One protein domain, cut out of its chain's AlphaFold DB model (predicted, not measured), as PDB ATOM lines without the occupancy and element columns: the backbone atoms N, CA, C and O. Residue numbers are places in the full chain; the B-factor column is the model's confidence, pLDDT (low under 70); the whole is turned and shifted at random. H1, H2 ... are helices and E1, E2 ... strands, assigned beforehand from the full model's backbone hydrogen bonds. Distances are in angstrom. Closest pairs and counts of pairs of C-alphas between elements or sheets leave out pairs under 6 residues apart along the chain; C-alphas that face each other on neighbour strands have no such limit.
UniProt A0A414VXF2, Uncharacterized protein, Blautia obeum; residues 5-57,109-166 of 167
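Overview. This is residues 5 to 57 and 109 to 166 of the 167 residues of an uncharacterized protein of Blautia obeum (UniProt A0A414VXF2). A strongly twisted sheet of four strands has helix H4 packed on one face and H3 on the opposite face; at the far end from H3, H1 and the small strand pair E1 and E6 form a second, smaller part, with H2 reaching from it to H4. The sheet runs E2, E4, E5, E3, all antiparallel. The printed part has 111 residues, with four named helices and six named strands in the order H1 E1 H2 H3 E2 E3 H4 E4 E5 E6, a mixed class. It is compact, with a radius of gyration of the C-alphas of 14.4 A, and elongated, spanning 46 by 27 by 27 A.

Arrangement. H1, residues 12 to 17, comes closest to E1, residues 19 to 21, at the C-alphas of Gly 14 and Val 20, 5.2 A apart. E1 is antiparallel to E6, residues 156 to 160, with N 20 and O 159 at 3.0 A. H2, residues 22 to 29, touches H4, residues 118 to 127, at a steep tilt of 44 degrees, opposite ways; their closest C-alphas are those of Val 29 and Ala 120, 4.9 A. E2, residues 49 to 53, and E3, residues 112 to 116, are the edge strands of the larger sheet; E4, residues 131 to 135, and E5, residues 140 to 145, are inner strands and a hairpin. N 50 and O 134 are 2.8 A apart, N 133 and O 142 2.9 A, and N 114 and O 143 2.8 A. H3, residues 35 to 43, has a height over the sheet of 9.6 A and runs across the strands. H4, at a height of 8.7 A on the opposite face, lies over E4 and E5, slantwise to the strands; the three layers are H4, the sheet and H3. E3, H4 and E4 form a split strand-helix-strand unit, its two strands running the same way with E5 between them, and its crossover is right-handed. In H1, H2, H3 and H4 every O i to N i+4 pair is within hydrogen-bond range.

Along the chain. H1 begins at C-alpha 12 (6.246, 27.132, 40.290). H3 is 12.3 A long, H4 14.0 A, E4 13.6 A and E5 16.7 A. E6 ends at C-alpha 160 (7.242, 14.098, 34.876).

Size, cuts and confidence. The C-alphas of Tyr 44 and Arg 165, the two farthest apart, are 47.4 A apart. Residues 58 to 108 are not printed, and C-alphas 57 and 109 are 9.4 A apart across this cut. Of the links printed whole, E5 to E6 is short and the others are tight. Mean pLDDT of the printed part is 94.9; residues 165 to 166 are under 70.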
ATOM      1  N   TYR A   5      14.516  18.797  40.265       95.88
ATOM      2  CA  TYR A   5      14.976  17.912  39.215       95.88
ATOM      3  C   TYR A   5      16.505  17.942  39.248       95.88
ATOM      4  O   TYR A   5      17.115  19.012  39.158       95.88
ATOM      5  N   TYR A   6      17.123  16.789  39.514       94.00
ATOM      6  CA  TYR A   6      18.510  16.724  39.983       94.00
ATOM      7  C   TYR A   6      18.738  17.695  41.169       94.00
ATOM      8  O   TYR A   6      18.002  17.662  42.157       94.00
ATOM      9  N   ASP A   7      19.734  18.580  41.086       93.31
ATOM     10  CA  ASP A   7      20.046  19.568  42.127       93.31
ATOM     11  C   ASP A   7      19.386  20.941  41.893       93.31
ATOM     12  O   ASP A   7      19.632  21.883  42.654       93.31
ATOM     13  N   VAL A   8      18.534  21.064  40.869       96.81
ATOM     14  CA  VAL A   8      17.887  22.320  40.464       96.81
ATOM     15  C   VAL A   8      16.450  22.364  40.978       96.81
ATOM     16  O   VAL A   8      15.713  21.385  40.893       96.81
ATOM     17  N   THR A   9      16.045  23.502  41.539       96.88
ATOM     18  CA  THR A   9      14.661  23.730  41.979       96.88
ATOM     19  C   THR A   9      13.771  23.999  40.770       96.88
ATOM     20  O   THR A   9      14.067  24.911  40.004       96.88
ATOM     21  N   VAL A  10      12.679  23.244  40.652       97.31
ATOM     22  CA  VAL A  10      11.703  23.366  39.558       97.31
ATOM     23  C   VAL A  10      10.884  24.648  39.719       97.31
ATOM     24  O   VAL A  10      10.629  25.085  40.850       97.31
ATOM     25  N   SER A  11      10.465  25.259  38.609       96.56
ATOM     26  CA  SER A  11       9.618  26.448  38.629       96.56
ATOM     27  C   SER A  11       8.277  26.173  39.315       96.56
ATOM     28  O   SER A  11       7.824  25.033  39.468       96.56
ATOM     29  N   LYS A  12       7.598  27.246  39.733       96.12
ATOM     30  CA  LYS A  12       6.246  27.132  40.290       96.12
ATOM     31  C   LYS A  12       5.292  26.464  39.287       96.12
ATOM     32  O   LYS A  12       4.525  25.596  39.689       96.12
ATOM     33  N   VAL A  13       5.389  26.842  38.009       95.94
ATOM     34  CA  VAL A  13       4.565  26.299  36.918       95.94
ATOM     35  C   VAL A  13       4.821  24.802  36.753       95.94
ATOM     36  O   VAL A  13       3.867  24.026  36.711       95.94
ATOM     37  N   GLY A  14       6.086  24.372  36.757       96.00
ATOM     38  CA  GLY A  14       6.437  22.954  36.683       96.00
ATOM     39  C   GLY A  14       5.898  22.141  37.868       96.00
ATOM     40  O   GLY A  14       5.297  21.081  37.690       96.00
ATOM     41  N   ILE A  15       6.007  22.668  39.093       95.50
ATOM     42  CA  ILE A  15       5.473  22.007  40.299       95.50
ATOM     43  C   ILE A  15       3.948  21.851  40.230       95.50
ATOM     44  O   ILE A  15       3.427  20.779  40.556       95.50
ATOM     45  N   GLU A  16       3.234  22.901  39.818       95.06
ATOM     46  CA  GLU A  16       1.770  22.898  39.695       95.06
ATOM     47  C   GLU A  16       1.291  21.884  38.646       95.06
ATOM     48  O   GLU A  16       0.301  21.192  38.886       95.06
ATOM     49  N   ASN A  17       2.042  21.719  37.554       94.75
ATOM     50  CA  ASN A  17       1.717  20.799  36.460       94.75
ATOM     51  C   ASN A  17       2.371  19.411  36.584       94.75
ATOM     52  O   ASN A  17       2.178  18.561  35.721       94.75
ATOM     53  N   ASN A  18       3.128  19.141  37.656       95.00
ATOM     54  CA  ASN A  18       3.885  17.894  37.832       95.00
ATOM     55  C   ASN A  18       4.820  17.583  36.639       95.00
ATOM     56  O   ASN A  18       4.940  16.429  36.214       95.00
ATOM     57  N   ARG A  19       5.480  18.614  36.108       96.19
ATOM     58  CA  ARG A  19       6.412  18.543  34.975       96.19
ATOM     59  C   ARG A  19       7.670  19.358  35.258       96.19
ATOM     60  O   ARG A  19       7.631  20.308  36.038       96.19
ATOM     61  N   VAL A  20       8.789  18.978  34.655       97.25
ATOM     62  CA  VAL A  20       9.993  19.818  34.649       97.25
ATOM     63  C   VAL A  20       9.802  20.910  33.598       97.25
ATOM     64  O   VAL A  20       9.388  20.621  32.479       97.25
ATOM     65  N   ASP A  21      10.060  22.164  33.958       97.62
ATOM     66  CA  ASP A  21      10.069  23.278  33.007       97.62
ATOM     67  C   ASP A  21      11.421  23.402  32.287       97.62
ATOM     68  O   ASP A  21      12.464  22.986  32.807       97.62
ATOM     69  N   GLU A  22      11.413  24.026  31.115       97.38
ATOM     70  CA  GLU A  22      12.587  24.169  30.254       97.38
ATOM     71  C   GLU A  22      13.724  24.949  30.916       97.38
ATOM     72  O   GLU A  22      14.899  24.619  30.752       97.38
ATOM     73  N   ALA A  23      13.412  25.958  31.739       97.25
ATOM     74  CA  ALA A  23      14.445  26.701  32.463       97.25
ATOM     75  C   ALA A  23      15.178  25.811  33.479       97.25
ATOM     76  O   ALA A  23      16.391  25.949  33.681       97.25
ATOM     77  N   THR A  24      14.456  24.898  34.124       98.00
ATOM     78  CA  THR A  24      15.024  23.898  35.029       98.00
ATOM     79  C   THR A  24      15.859  22.872  34.266       98.00
ATOM     80  O   THR A  24      16.998  22.613  34.664       98.00
ATOM     81  N   LEU A  25      15.347  22.332  33.153       97.88
ATOM     82  CA  LEU A  25      16.086  21.386  32.309       97.88
ATOM     83  C   LEU A  25      17.381  22.016  31.777       97.88
ATOM     84  O   LEU A  25      18.464  21.439  31.924       97.88
ATOM     85  N   PHE A  26      17.311  23.250  31.277       97.38
ATOM     86  CA  PHE A  26      18.469  24.001  30.801       97.38
ATOM     87  C   PHE A  26      19.547  24.172  31.880       97.38
ATOM     88  O   PHE A  26      20.739  24.043  31.597       97.38
ATOM     89  N   GLN A  27      19.167  24.413  33.137       97.44
ATOM     90  CA  GLN A  27      20.121  24.519  34.249       97.44
ATOM     91  C   GLN A  27      20.812  23.193  34.596       97.44
ATOM     92  O   GLN A  27      21.930  23.218  35.123       97.44
ATOM     93  N   VAL A  28      20.178  22.052  34.315       97.50
ATOM     94  CA  VAL A  28      20.777  20.717  34.472       97.50
ATOM     95  C   VAL A  28      21.711  20.407  33.300       97.50
ATOM     96  O   VAL A  28      22.861  20.020  33.520       97.50
ATOM     97  N   VAL A  29      21.240  20.629  32.071       96.75
ATOM     98  CA  VAL A  29      21.928  20.300  30.809       96.75
ATOM     99  C   VAL A  29      23.108  21.236  30.534       96.75
ATOM    100  O   VAL A  29      24.175  20.781  30.118       96.75
ATOM    101  N   LYS A  30      22.941  22.536  30.810       95.19
ATOM    102  CA  LYS A  30      23.930  23.615  30.629       95.19
ATOM    103  C   LYS A  30      24.543  23.652  29.228       95.19
ATOM    104  O   LYS A  30      25.766  23.677  29.076       95.19
ATOM    105  N   GLY A  31      23.684  23.650  28.213       95.19
ATOM    106  CA  GLY A  31      24.100  23.737  26.818       95.19
ATOM    107  C   GLY A  31      24.803  25.057  26.482       95.19
ATOM    108  O   GLY A  31      24.563  26.094  27.105       95.19
ATOM    109  N   VAL A  32      25.664  25.029  25.464       97.56
ATOM    110  CA  VAL A  32      26.326  26.216  24.901       97.56
ATOM    111  C   VAL A  32      25.726  26.503  23.534       97.56
ATOM    112  O   VAL A  32      25.714  25.621  22.684       97.56
ATOM    113  N   GLN A  33      25.240  27.724  23.312       97.06
ATOM    114  CA  GLN A  33      24.616  28.095  22.043       97.06
ATOM    115  C   GLN A  33      25.564  27.835  20.857       97.06
ATOM    116  O   GLN A  33      26.739  28.213  20.891       97.06
ATOM    117  N   ALA A  34      25.055  27.161  19.827       96.38
ATOM    118  CA  ALA A  34      25.848  26.523  18.780       96.38
ATOM    119  C   ALA A  34      25.231  26.633  17.374       96.38
ATOM    120  O   ALA A  34      25.632  25.885  16.480       96.38
ATOM    121  N   ASP A  35      24.316  27.581  17.142       95.75
ATOM    122  CA  ASP A  35      23.666  27.799  15.839       95.75
ATOM    123  C   ASP A  35      24.669  27.883  14.677       95.75
ATOM    124  O   ASP A  35      24.493  27.249  13.637       95.75
ATOM    125  N   ASP A  36      25.757  28.634  14.861       95.75
ATOM    126  CA  ASP A  36      26.790  28.808  13.838       95.75
ATOM    127  C   ASP A  36      27.587  27.525  13.577       95.75
ATOM    128  O   ASP A  36      27.994  27.278  12.440       95.75
ATOM    129  N   ILE A  37      27.823  26.707  14.608       93.12
ATOM    130  CA  ILE A  37      28.522  25.421  14.465       93.12
ATOM    131  C   ILE A  37      27.645  24.475  13.647       93.12
ATOM    132  O   ILE A  37      28.112  23.895  12.666       93.12
ATOM    133  N   PHE A  38      26.366  24.366  14.003       93.62
ATOM    134  CA  PHE A  38      25.407  23.525  13.294       93.62
ATOM    135  C   PHE A  38      25.252  23.954  11.826       93.62
ATOM    136  O   PHE A  38      25.399  23.142  10.917       93.62
ATOM    137  N   LYS A  39      25.073  25.253  11.561       94.25
ATOM    138  CA  LYS A  39      24.935  25.773  10.188       94.25
ATOM    139  C   LYS A  39      26.189  25.555   9.345       94.25
ATOM    140  O   LYS A  39      26.090  25.082   8.217       94.25
ATOM    141  N   LYS A  40      27.373  25.869   9.880       95.19
ATOM    142  CA  LYS A  40      28.627  25.718   9.126       95.19
ATOM    143  C   LYS A  40      28.964  24.259   8.857       95.19
ATOM    144  O   LYS A  40      29.480  23.940   7.796       95.19
ATOM    145  N   THR A  41      28.683  23.359   9.790       95.06
ATOM    146  CA  THR A  41      28.944  21.929   9.567       95.06
ATOM    147  C   THR A  41      28.099  21.378   8.424       95.06
ATOM    148  O   THR A  41      28.645  20.674   7.580       95.06
ATOM    149  N   LEU A  42      26.837  21.803   8.304       92.62
ATOM    150  CA  LEU A  42      26.010  21.514   7.130       92.62
ATOM    151  C   LEU A  42      26.568  22.159   5.848       92.62
ATOM    152  O   LEU A  42      26.716  21.477   4.837       92.62
ATOM    153  N   GLU A  43      26.923  23.448   5.887       95.88
ATOM    154  CA  GLU A  43      27.452  24.197   4.729       95.88
ATOM    155  C   GLU A  43      28.729  23.569   4.149       95.88
ATOM    156  O   GLU A  43      28.877  23.452   2.932       95.88
ATOM    157  N   TYR A  44      29.654  23.158   5.018       95.31
ATOM    158  CA  TYR A  44      30.947  22.596   4.624       95.31
ATOM    159  C   TYR A  44      30.939  21.062   4.515       95.31
ATOM    160  O   TYR A  44      31.983  20.481   4.219       95.31
ATOM    161  N   GLY A  45      29.797  20.400   4.743       93.25
ATOM    162  CA  GLY A  45      29.671  18.939   4.681       93.25
ATOM    163  C   GLY A  45      30.514  18.201   5.728       93.25
ATOM    164  O   GLY A  45      31.088  17.150   5.439       93.25
ATOM    165  N   ILE A  46      30.646  18.771   6.927       92.94
ATOM    166  CA  ILE A  46      31.415  18.191   8.035       92.94
ATOM    167  C   ILE A  46      30.510  17.237   8.819       92.94
ATOM    168  O   ILE A  46      29.907  17.611   9.827       92.94
ATOM    169  N   GLY A  47      30.432  15.997   8.336       93.12
ATOM    170  CA  GLY A  47      29.559  14.970   8.899       93.12
ATOM    171  C   GLY A  47      28.073  15.269   8.686       93.12
ATOM    172  O   GLY A  47      27.693  16.320   8.170       93.12
ATOM    173  N   ASN A  48      27.232  14.325   9.099       94.25
ATOM    174  CA  ASN A  48      25.782  14.489   9.110       94.25
ATOM    175  C   ASN A  48      25.306  14.635  10.555       94.25
ATOM    176  O   ASN A  48      25.838  13.983  11.452       94.25
ATOM    177  N   TRP A  49      24.307  15.488  10.764       97.25
ATOM    178  CA  TRP A  49      23.569  15.542  12.022       97.25
ATOM    179  C   TRP A  49      22.442  14.518  11.955       97.25
ATOM    180  O   TRP A  49      21.459  14.714  11.246       97.25
ATOM    181  N   GLU A  50      22.618  13.406  12.657       97.75
ATOM    182  CA  GLU A  50      21.649  12.319  12.741       97.75
ATOM    183  C   GLU A  50      20.718  12.557  13.925       97.75
ATOM    184  O   GLU A  50      21.182  12.866  15.024       97.75
ATOM    185  N   LEU A  51      19.407  12.467  13.696       97.88
ATOM    186  CA  LEU A  51      18.412  12.584  14.757       97.88
ATOM    187  C   LEU A  51      18.529  11.357  15.662       97.88
ATOM    188  O   LEU A  51      18.398  10.230  15.187       97.88
ATOM    189  N   VAL A  52      18.794  11.579  16.948       98.25
ATOM    190  CA  VAL A  52      18.956  10.508  17.941       98.25
ATOM    191  C   VAL A  52      17.888  10.533  19.032       98.25
ATOM    192  O   VAL A  52      17.801   9.566  19.782       98.25
ATOM    193  N   ASN A  53      17.090  11.604  19.126       97.62
ATOM    194  CA  ASN A  53      15.921  11.686  20.005       97.62
ATOM    195  C   ASN A  53      14.922  12.750  19.552       97.62
ATOM    196  O   ASN A  53      15.313  13.712  18.883       97.62
ATOM    197  N   GLY A  54      13.670  12.587  19.983       95.50
ATOM    198  CA  GLY A  54      12.553  13.467  19.654       95.50
ATOM    199  C   GLY A  54      12.051  13.284  18.221       95.50
ATOM    200  O   GLY A  54      12.554  12.447  17.466       95.50
ATOM    201  N   SER A  55      11.065  14.095  17.842       95.00
ATOM    202  CA  SER A  55      10.539  14.159  16.477       95.00
ATOM    203  C   SER A  55      10.716  15.549  15.878       95.00
ATOM    204  O   SER A  55      10.694  16.559  16.576       95.00
ATOM    205  N   LEU A  56      10.887  15.602  14.557       95.56
ATOM    206  CA  LEU A  56      10.899  16.854  13.800       95.56
ATOM    207  C   LEU A  56       9.500  17.320  13.413       95.56
ATOM    208  O   LEU A  56       9.382  18.408  12.851       95.56
ATOM    209  N   TYR A  57       8.473  16.528  13.707       94.94
ATOM    210  CA  TYR A  57       7.104  16.788  13.308       94.94
ATOM    211  C   TYR A  57       6.168  16.733  14.510       94.94
ATOM    212  O   TYR A  57       6.368  15.977  15.460       94.94
ATOM    213  N   ASP A 109       9.701  24.414  13.850       92.69
ATOM    214  CA  ASP A 109      10.679  25.480  13.680       92.69
ATOM    215  C   ASP A 109      11.755  25.372  14.767       92.69
ATOM    216  O   ASP A 109      11.510  25.620  15.948       92.69
ATOM    217  N   ILE A 110      12.985  25.032  14.375       95.31
ATOM    218  CA  ILE A 110      14.131  25.047  15.291       95.31
ATOM    219  C   ILE A 110      14.634  26.486  15.427       95.31
ATOM    220  O   ILE A 110      15.217  27.056  14.499       95.31
ATOM    221  N   HIS A 111      14.434  27.077  16.603       95.31
ATOM    222  CA  HIS A 111      14.772  28.475  16.871       95.31
ATOM    223  C   HIS A 111      16.179  28.670  17.429       95.31
ATOM    224  O   HIS A 111      16.805  29.694  17.149       95.31
ATOM    225  N   GLN A 112      16.649  27.736  18.256       96.00
ATOM    226  CA  GLN A 112      17.958  27.803  18.906       96.00
ATOM    227  C   GLN A 112      18.558  26.404  19.006       96.00
ATOM    228  O   GLN A 112      17.839  25.423  19.189       96.00
ATOM    229  N   ILE A 113      19.882  26.319  18.899       97.88
ATOM    230  CA  ILE A 113      20.618  25.054  18.967       97.88
ATOM    231  C   ILE A 113      21.708  25.168  20.025       97.88
ATOM    232  O   ILE A 113      22.492  26.119  20.020       97.88
ATOM    233  N   TYR A 114      21.796  24.179  20.906       98.44
ATOM    234  CA  TYR A 114      22.771  24.130  21.987       98.44
ATOM    235  C   TYR A 114      23.658  22.899  21.871       98.44
ATOM    236  O   TYR A 114      23.173  21.777  21.880       98.44
ATOM    237  N   LEU A 115      24.974  23.093  21.837       98.31
ATOM    238  CA  LEU A 115      25.945  22.022  22.026       98.31
ATOM    239  C   LEU A 115      25.882  21.544  23.477       98.31
ATOM    240  O   LEU A 115      26.004  22.346  24.409       98.31
ATOM    241  N   VAL A 116      25.734  20.237  23.668       98.44
ATOM    242  CA  VAL A 116      25.604  19.619  24.987       98.44
ATOM    243  C   VAL A 116      26.664  18.539  25.188       98.44
ATOM    244  O   VAL A 116      27.157  17.923  24.245       98.44
ATOM    245  N   SER A 117      27.056  18.321  26.445       98.25
ATOM    246  CA  SER A 117      27.945  17.204  26.784       98.25
ATOM    247  C   SER A 117      27.242  15.861  26.566       98.25
ATOM    248  O   SER A 117      26.025  15.790  26.693       98.25
ATOM    249  N   GLU A 118      27.994  14.778  26.356       98.31
ATOM    250  CA  GLU A 118      27.435  13.417  26.250       98.31
ATOM    251  C   GLU A 118      26.551  13.048  27.454       98.31
ATOM    252  O   GLU A 118      25.466  12.500  27.294       98.31
ATOM    253  N   LYS A 119      26.964  13.420  28.676       97.50
ATOM    254  CA  LYS A 119      26.148  13.205  29.881       97.50
ATOM    255  C   LYS A 119      24.805  13.933  29.796       97.50
ATOM    256  O   LYS A 119      23.799  13.397  30.238       97.50
ATOM    257  N   ALA A 120      24.806  15.158  29.283       98.00
ATOM    258  CA  ALA A 120      23.597  15.958  29.162       98.00
ATOM    259  C   ALA A 120      22.708  15.471  28.006       98.00
ATOM    260  O   ALA A 120      21.497  15.414  28.172       98.00
ATOM    261  N   ALA A 121      23.304  15.027  26.894       98.50
ATOM    262  CA  ALA A 121      22.589  14.360  25.809       98.50
ATOM    263  C   ALA A 121      21.863  13.108  26.310       98.50
ATOM    264  O   ALA A 121      20.694  12.928  26.010       98.50
ATOM    265  N   ARG A 122      22.508  12.286  27.148       98.25
ATOM    266  CA  ARG A 122      21.851  11.119  27.751       98.25
ATOM    267  C   ARG A 122      20.625  11.475  28.584       98.25
ATOM    268  O   ARG A 122      19.646  10.761  28.498       98.25
ATOM    269  N   ILE A 123      20.662  12.569  29.346       97.75
ATOM    270  CA  ILE A 123      19.483  13.032  30.098       97.75
ATOM    271  C   ILE A 123      18.347  13.384  29.130       97.75
ATOM    272  O   ILE A 123      17.226  12.938  29.325       97.75
ATOM    273  N   LEU A 124      18.653  14.139  28.072       98.31
ATOM    274  CA  LEU A 124      17.669  14.527  27.058       98.31
ATOM    275  C   LEU A 124      17.089  13.319  26.307       98.31
ATOM    276  O   LEU A 124      15.916  13.325  25.984       98.31
ATOM    277  N   ILE A 125      17.900  12.294  26.033       98.19
ATOM    278  CA  ILE A 125      17.478  11.086  25.303       98.19
ATOM    279  C   ILE A 125      16.702  10.116  26.209       98.19
ATOM    280  O   ILE A 125      15.773   9.456  25.766       98.19
ATOM    281  N   GLU A 126      17.123   9.957  27.465       97.06
ATOM    282  CA  GLU A 126      16.574   8.936  28.369       97.06
ATOM    283  C   GLU A 126      15.346   9.430  29.151       97.06
ATOM    284  O   GLU A 126      14.558   8.604  29.609       97.06
ATOM    285  N   GLU A 127      15.197  10.744  29.353       96.50
ATOM    286  CA  GLU A 127      14.176  11.302  30.249       96.50
ATOM    287  C   GLU A 127      13.134  12.180  29.539       96.50
ATOM    288  O   GLU A 127      12.094  12.437  30.145       96.50
ATOM    289  N   SER A 128      13.374  12.625  28.299       95.50
ATOM    290  CA  SER A 128      12.487  13.539  27.565       95.50
ATOM    291  C   SER A 128      12.379  13.230  26.071       95.50
ATOM    292  O   SER A 128      13.155  12.465  25.510       95.50
ATOM    293  N   ASP A 129      11.448  13.915  25.408       94.81
ATOM    294  CA  ASP A 129      11.231  13.831  23.954       94.81
ATOM    295  C   ASP A 129      11.905  14.993  23.205       94.81
ATOM    296  O   ASP A 129      11.512  15.378  22.105       94.81
ATOM    297  N   GLU A 130      12.929  15.583  23.827       97.19
ATOM    298  CA  GLU A 130      13.656  16.722  23.273       97.19
ATOM    299  C   GLU A 130      14.381  16.339  21.984       97.19
ATOM    300  O   GLU A 130      14.980  15.264  21.884       97.19
ATOM    301  N   ILE A 131      14.404  17.256  21.017       97.94
ATOM    302  CA  ILE A 131      15.067  17.022  19.734       97.94
ATOM    303  C   ILE A 131      16.580  17.068  19.942       97.94
ATOM    304  O   ILE A 131      17.161  18.127  20.218       97.94
ATOM    305  N   VAL A 132      17.232  15.918  19.773       98.56
ATOM    306  CA  VAL A 132      18.686  15.786  19.896       98.56
ATOM    307  C   VAL A 132      19.264  15.240  18.603       98.56
ATOM    308  O   VAL A 132      18.852  14.187  18.117       98.56
ATOM    309  N   PHE A 133      20.277  15.928  18.082       98.50
ATOM    310  CA  PHE A 133      21.092  15.430  16.980       98.50
ATOM    311  C   PHE A 133      22.490  15.044  17.450       98.50
ATOM    312  O   PHE A 133      23.071  15.686  18.328       98.50
ATOM    313  N   TYR A 134      23.068  14.045  16.793       98.56
ATOM    314  CA  TYR A 134      24.457  13.638  16.953       98.56
ATOM    315  C   TYR A 134      25.217  13.785  15.634       98.56
ATOM    316  O   TYR A 134      24.709  13.448  14.569       98.56
ATOM    317  N   ASN A 135      26.451  14.276  15.703       98.00
ATOM    318  CA  ASN A 135      27.378  14.289  14.577       98.00
ATOM    319  C   ASN A 135      28.596  13.438  14.927       98.00
ATOM    320  O   ASN A 135      29.384  13.802  15.807       98.00
ATOM    321  N   GLN A 136      28.752  12.321  14.215       97.31
ATOM    322  CA  GLN A 136      29.823  11.353  14.449       97.31
ATOM    323  C   GLN A 136      31.220  11.963  14.261       97.31
ATOM    324  O   GLN A 136      32.119  11.703  15.061       97.31
ATOM    325  N   GLU A 137      31.400  12.832  13.266       96.62
ATOM    326  CA  GLU A 137      32.732  13.317  12.881       96.62
ATOM    327  C   GLU A 137      33.246  14.403  13.820       96.62
ATOM    328  O   GLU A 137      34.452  14.546  14.030       96.62
ATOM    329  N   LEU A 138      32.322  15.141  14.431       95.62
ATOM    330  CA  LEU A 138      32.621  16.040  15.540       95.62
ATOM    331  C   LEU A 138      32.602  15.338  16.899       95.62
ATOM    332  O   LEU A 138      33.079  15.916  17.876       95.62
ATOM    333  N   ASN A 139      32.043  14.126  16.962       96.94
ATOM    334  CA  ASN A 139      31.660  13.445  18.192       96.94
ATOM    335  C   ASN A 139      30.913  14.391  19.151       96.94
ATOM    336  O   ASN A 139      31.330  14.619  20.291       96.94
ATOM    337  N   ALA A 140      29.843  15.006  18.647       97.44
ATOM    338  CA  ALA A 140      29.143  16.099  19.310       97.44
ATOM    339  C   ALA A 140      27.627  15.900  19.280       97.44
ATOM    340  O   ALA A 140      27.080  15.462  18.271       97.44
ATOM    341  N   TYR A 141      26.964  16.290  20.369       98.56
ATOM    342  CA  TYR A 141      25.508  16.316  20.478       98.56
ATOM    343  C   TYR A 141      25.005  17.751  20.496       98.56
ATOM    344  O   TYR A 141      25.595  18.609  21.162       98.56
ATOM    345  N   VAL A 142      23.887  17.998  19.823       98.44
ATOM    346  CA  VAL A 142      23.158  19.259  19.933       98.44
ATOM    347  C   VAL A 142      21.712  19.019  20.336       98.44
ATOM    348  O   VAL A 142      21.088  18.068  19.884       98.44
ATOM    349  N   TRP A 143      21.204  19.904  21.181       98.62
ATOM    350  CA  TRP A 143      19.811  19.999  21.596       98.62
ATOM    351  C   TRP A 143      19.143  21.161  20.859       98.62
ATOM    352  O   TRP A 143      19.709  22.259  20.796       98.62
ATOM    353  N   CYS A 144      17.970  20.920  20.282       97.88
ATOM    354  CA  CYS A 144      17.227  21.878  19.472       97.88
ATOM    355  C   CYS A 144      15.979  22.380  20.204       97.88
ATOM    356  O   CYS A 144      15.184  21.586  20.690       97.88
ATOM    357  N   ILE A 145      15.794  23.700  20.224       97.06
ATOM    358  CA  ILE A 145      14.667  24.372  20.879       97.06
ATOM    359  C   ILE A 145      13.607  24.745  19.846       97.06
ATOM    360  O   ILE A 145      13.918  25.438  18.872       97.06
ATOM    361  N   THR A 146      12.362  24.337  20.091       94.69
ATOM    362  CA  THR A 146      11.221  24.491  19.165       94.69
ATOM    363  C   THR A 146      10.231  25.587  19.559       94.69
ATOM    364  O   THR A 146       9.232  25.796  18.880       94.69
ATOM    365  N   PHE A 147      10.507  26.336  20.631       92.62
ATOM    366  CA  PHE A 147       9.691  27.476  21.053       92.62
ATOM    367  C   PHE A 147      10.468  28.798  21.013       92.62
ATOM    368  O   PHE A 147      11.697  28.847  21.122       92.62
ATOM    369  N   CYS A 148       9.745  29.910  20.874       90.50
ATOM    370  CA  CYS A 148      10.313  31.252  20.952       90.50
ATOM    371  C   CYS A 148       9.338  32.236  21.615       90.50
ATOM    372  O   CYS A 148       8.124  32.052  21.586       90.50
ATOM    373  N   GLY A 149       9.871  33.290  22.240       89.62
ATOM    374  CA  GLY A 149       9.066  34.381  22.807       89.62
ATOM    375  C   GLY A 149       8.402  34.112  24.166       89.62
ATOM    376  O   GLY A 149       7.852  35.052  24.736       89.62
ATOM    377  N   ALA A 150       8.489  32.892  24.703       91.50
ATOM    378  CA  ALA A 150       8.042  32.544  26.054       91.50
ATOM    379  C   ALA A 150       9.205  32.531  27.064       91.50
ATOM    380  O   ALA A 150      10.362  32.294  26.695       91.50
ATOM    381  N   ASP A 151       8.901  32.769  28.344       93.94
ATOM    382  CA  ASP A 151       9.845  32.493  29.429       93.94
ATOM    383  C   ASP A 151      10.001  30.973  29.556       93.94
ATOM    384  O   ASP A 151       9.019  30.242  29.662       93.94
ATOM    385  N   TRP A 152      11.241  30.487  29.550       95.62
ATOM    386  CA  TRP A 152      11.540  29.056  29.620       95.62
ATOM    387  C   TRP A 152      10.982  28.404  30.897       95.62
ATOM    388  O   TRP A 152      10.733  27.208  30.925       95.62
ATOM    389  N   SER A 153      10.755  29.172  31.966       96.12
ATOM    390  CA  SER A 153      10.153  28.652  33.199       96.12
ATOM    391  C   SER A 153       8.644  28.392  33.100       96.12
ATOM    392  O   SER A 153       8.080  27.752  33.996       96.12
ATOM    393  N   GLU A 154       8.005  28.873  32.030       95.44
ATOM    394  CA  GLU A 154       6.591  28.672  31.699       95.44
ATOM    395  C   GLU A 154       6.381  27.587  30.630       95.44
ATOM    396  O   GLU A 154       5.247  27.163  30.412       95.44
ATOM    397  N   VAL A 155       7.454  27.111  29.991       96.50
ATOM    398  CA  VAL A 155       7.404  26.032  28.997       96.50
ATOM    399  C   VAL A 155       7.689  24.704  29.687       96.50
ATOM    400  O   VAL A 155       8.675  24.570  30.411       96.50
ATOM    401  N   LEU A 156       6.793  23.734  29.510       96.62
ATOM    402  CA  LEU A 156       6.874  22.424  30.151       96.62
ATOM    403  C   LEU A 156       7.488  21.397  29.203       96.62
ATOM    404  O   LEU A 156       7.090  21.314  28.047       96.62
ATOM    405  N   THR A 157       8.391  20.582  29.737       96.00
ATOM    406  CA  THR A 157       8.944  19.402  29.058       96.00
ATOM    407  C   THR A 157       8.013  18.197  29.243       96.00
ATOM    408  O   THR A 157       7.110  18.220  30.092       96.00
ATOM    409  N   SER A 158       8.262  17.099  28.521       93.75
ATOM    410  CA  SER A 158       7.555  15.831  28.752       93.75
ATOM    411  C   SER A 158       7.945  15.138  30.066       93.75
ATOM    412  O   SER A 158       7.207  14.280  30.554       93.75
ATOM    413  N   ILE A 159       9.029  15.578  30.721       95.56
ATOM    414  CA  ILE A 159       9.583  14.961  31.930       95.56
ATOM    415  C   ILE A 159       8.616  15.119  33.118       95.56
ATOM    416  O   ILE A 159       8.391  16.241  33.603       95.56
ATOM    417  N   PRO A 160       8.065  14.026  33.678       94.50
ATOM    418  CA  PRO A 160       7.242  14.098  34.876       94.50
ATOM    419  C   PRO A 160       8.094  14.416  36.108       94.50
ATOM    420  O   PRO A 160       9.063  13.729  36.417       94.50
ATOM    421  N   LEU A 161       7.676  15.414  36.896       91.56
ATOM    422  CA  LEU A 161       8.370  15.743  38.148       91.56
ATOM    423  C   LEU A 161       8.200  14.641  39.201       91.56
ATOM    424  O   LEU A 161       9.072  14.437  40.036       91.56
ATOM    425  N   ASN A 162       7.067  13.939  39.186       85.12
ATOM    426  CA  ASN A 162       6.852  12.734  39.975       85.12
ATOM    427  C   ASN A 162       6.180  11.674  39.086       85.12
ATOM    428  O   ASN A 162       4.967  11.794  38.863       85.12
ATOM    429  N   PRO A 163       6.930  10.662  38.608       75.62
ATOM    430  CA  PRO A 163       6.411   9.613  37.729       75.62
ATOM    431  C   PRO A 163       5.266   8.799  38.347       75.62
ATOM    432  O   PRO A 163       4.380   8.328  37.641       75.62
ATOM    433  N   GLU A 164       5.220   8.675  39.677       72.69
ATOM    434  CA  GLU A 164       4.162   7.931  40.379       72.69
ATOM    435  C   GLU A 164       2.821   8.686  40.429       72.69
ATOM    436  O   GLU A 164       1.802   8.116  40.807       72.69
ATOM    437  N   ARG A 165       2.800   9.978  40.066       59.28
ATOM    438  CA  ARG A 165       1.573  10.796  39.968       59.28
ATOM    439  C   ARG A 165       0.997  10.859  38.556       59.28
ATOM    440  O   ARG A 165       0.008  11.554  38.352       59.28
ATOM    441  N   THR A 166       1.628  10.186  37.602       54.56
ATOM    442  CA  THR A 166       1.193  10.104  36.199       54.56
ATOM    443  C   THR A 166       0.297   8.889  35.921       54.56
ATOM    444  O   THR A 166       0.052   8.590  34.759       54.56
TER     445      THR A 166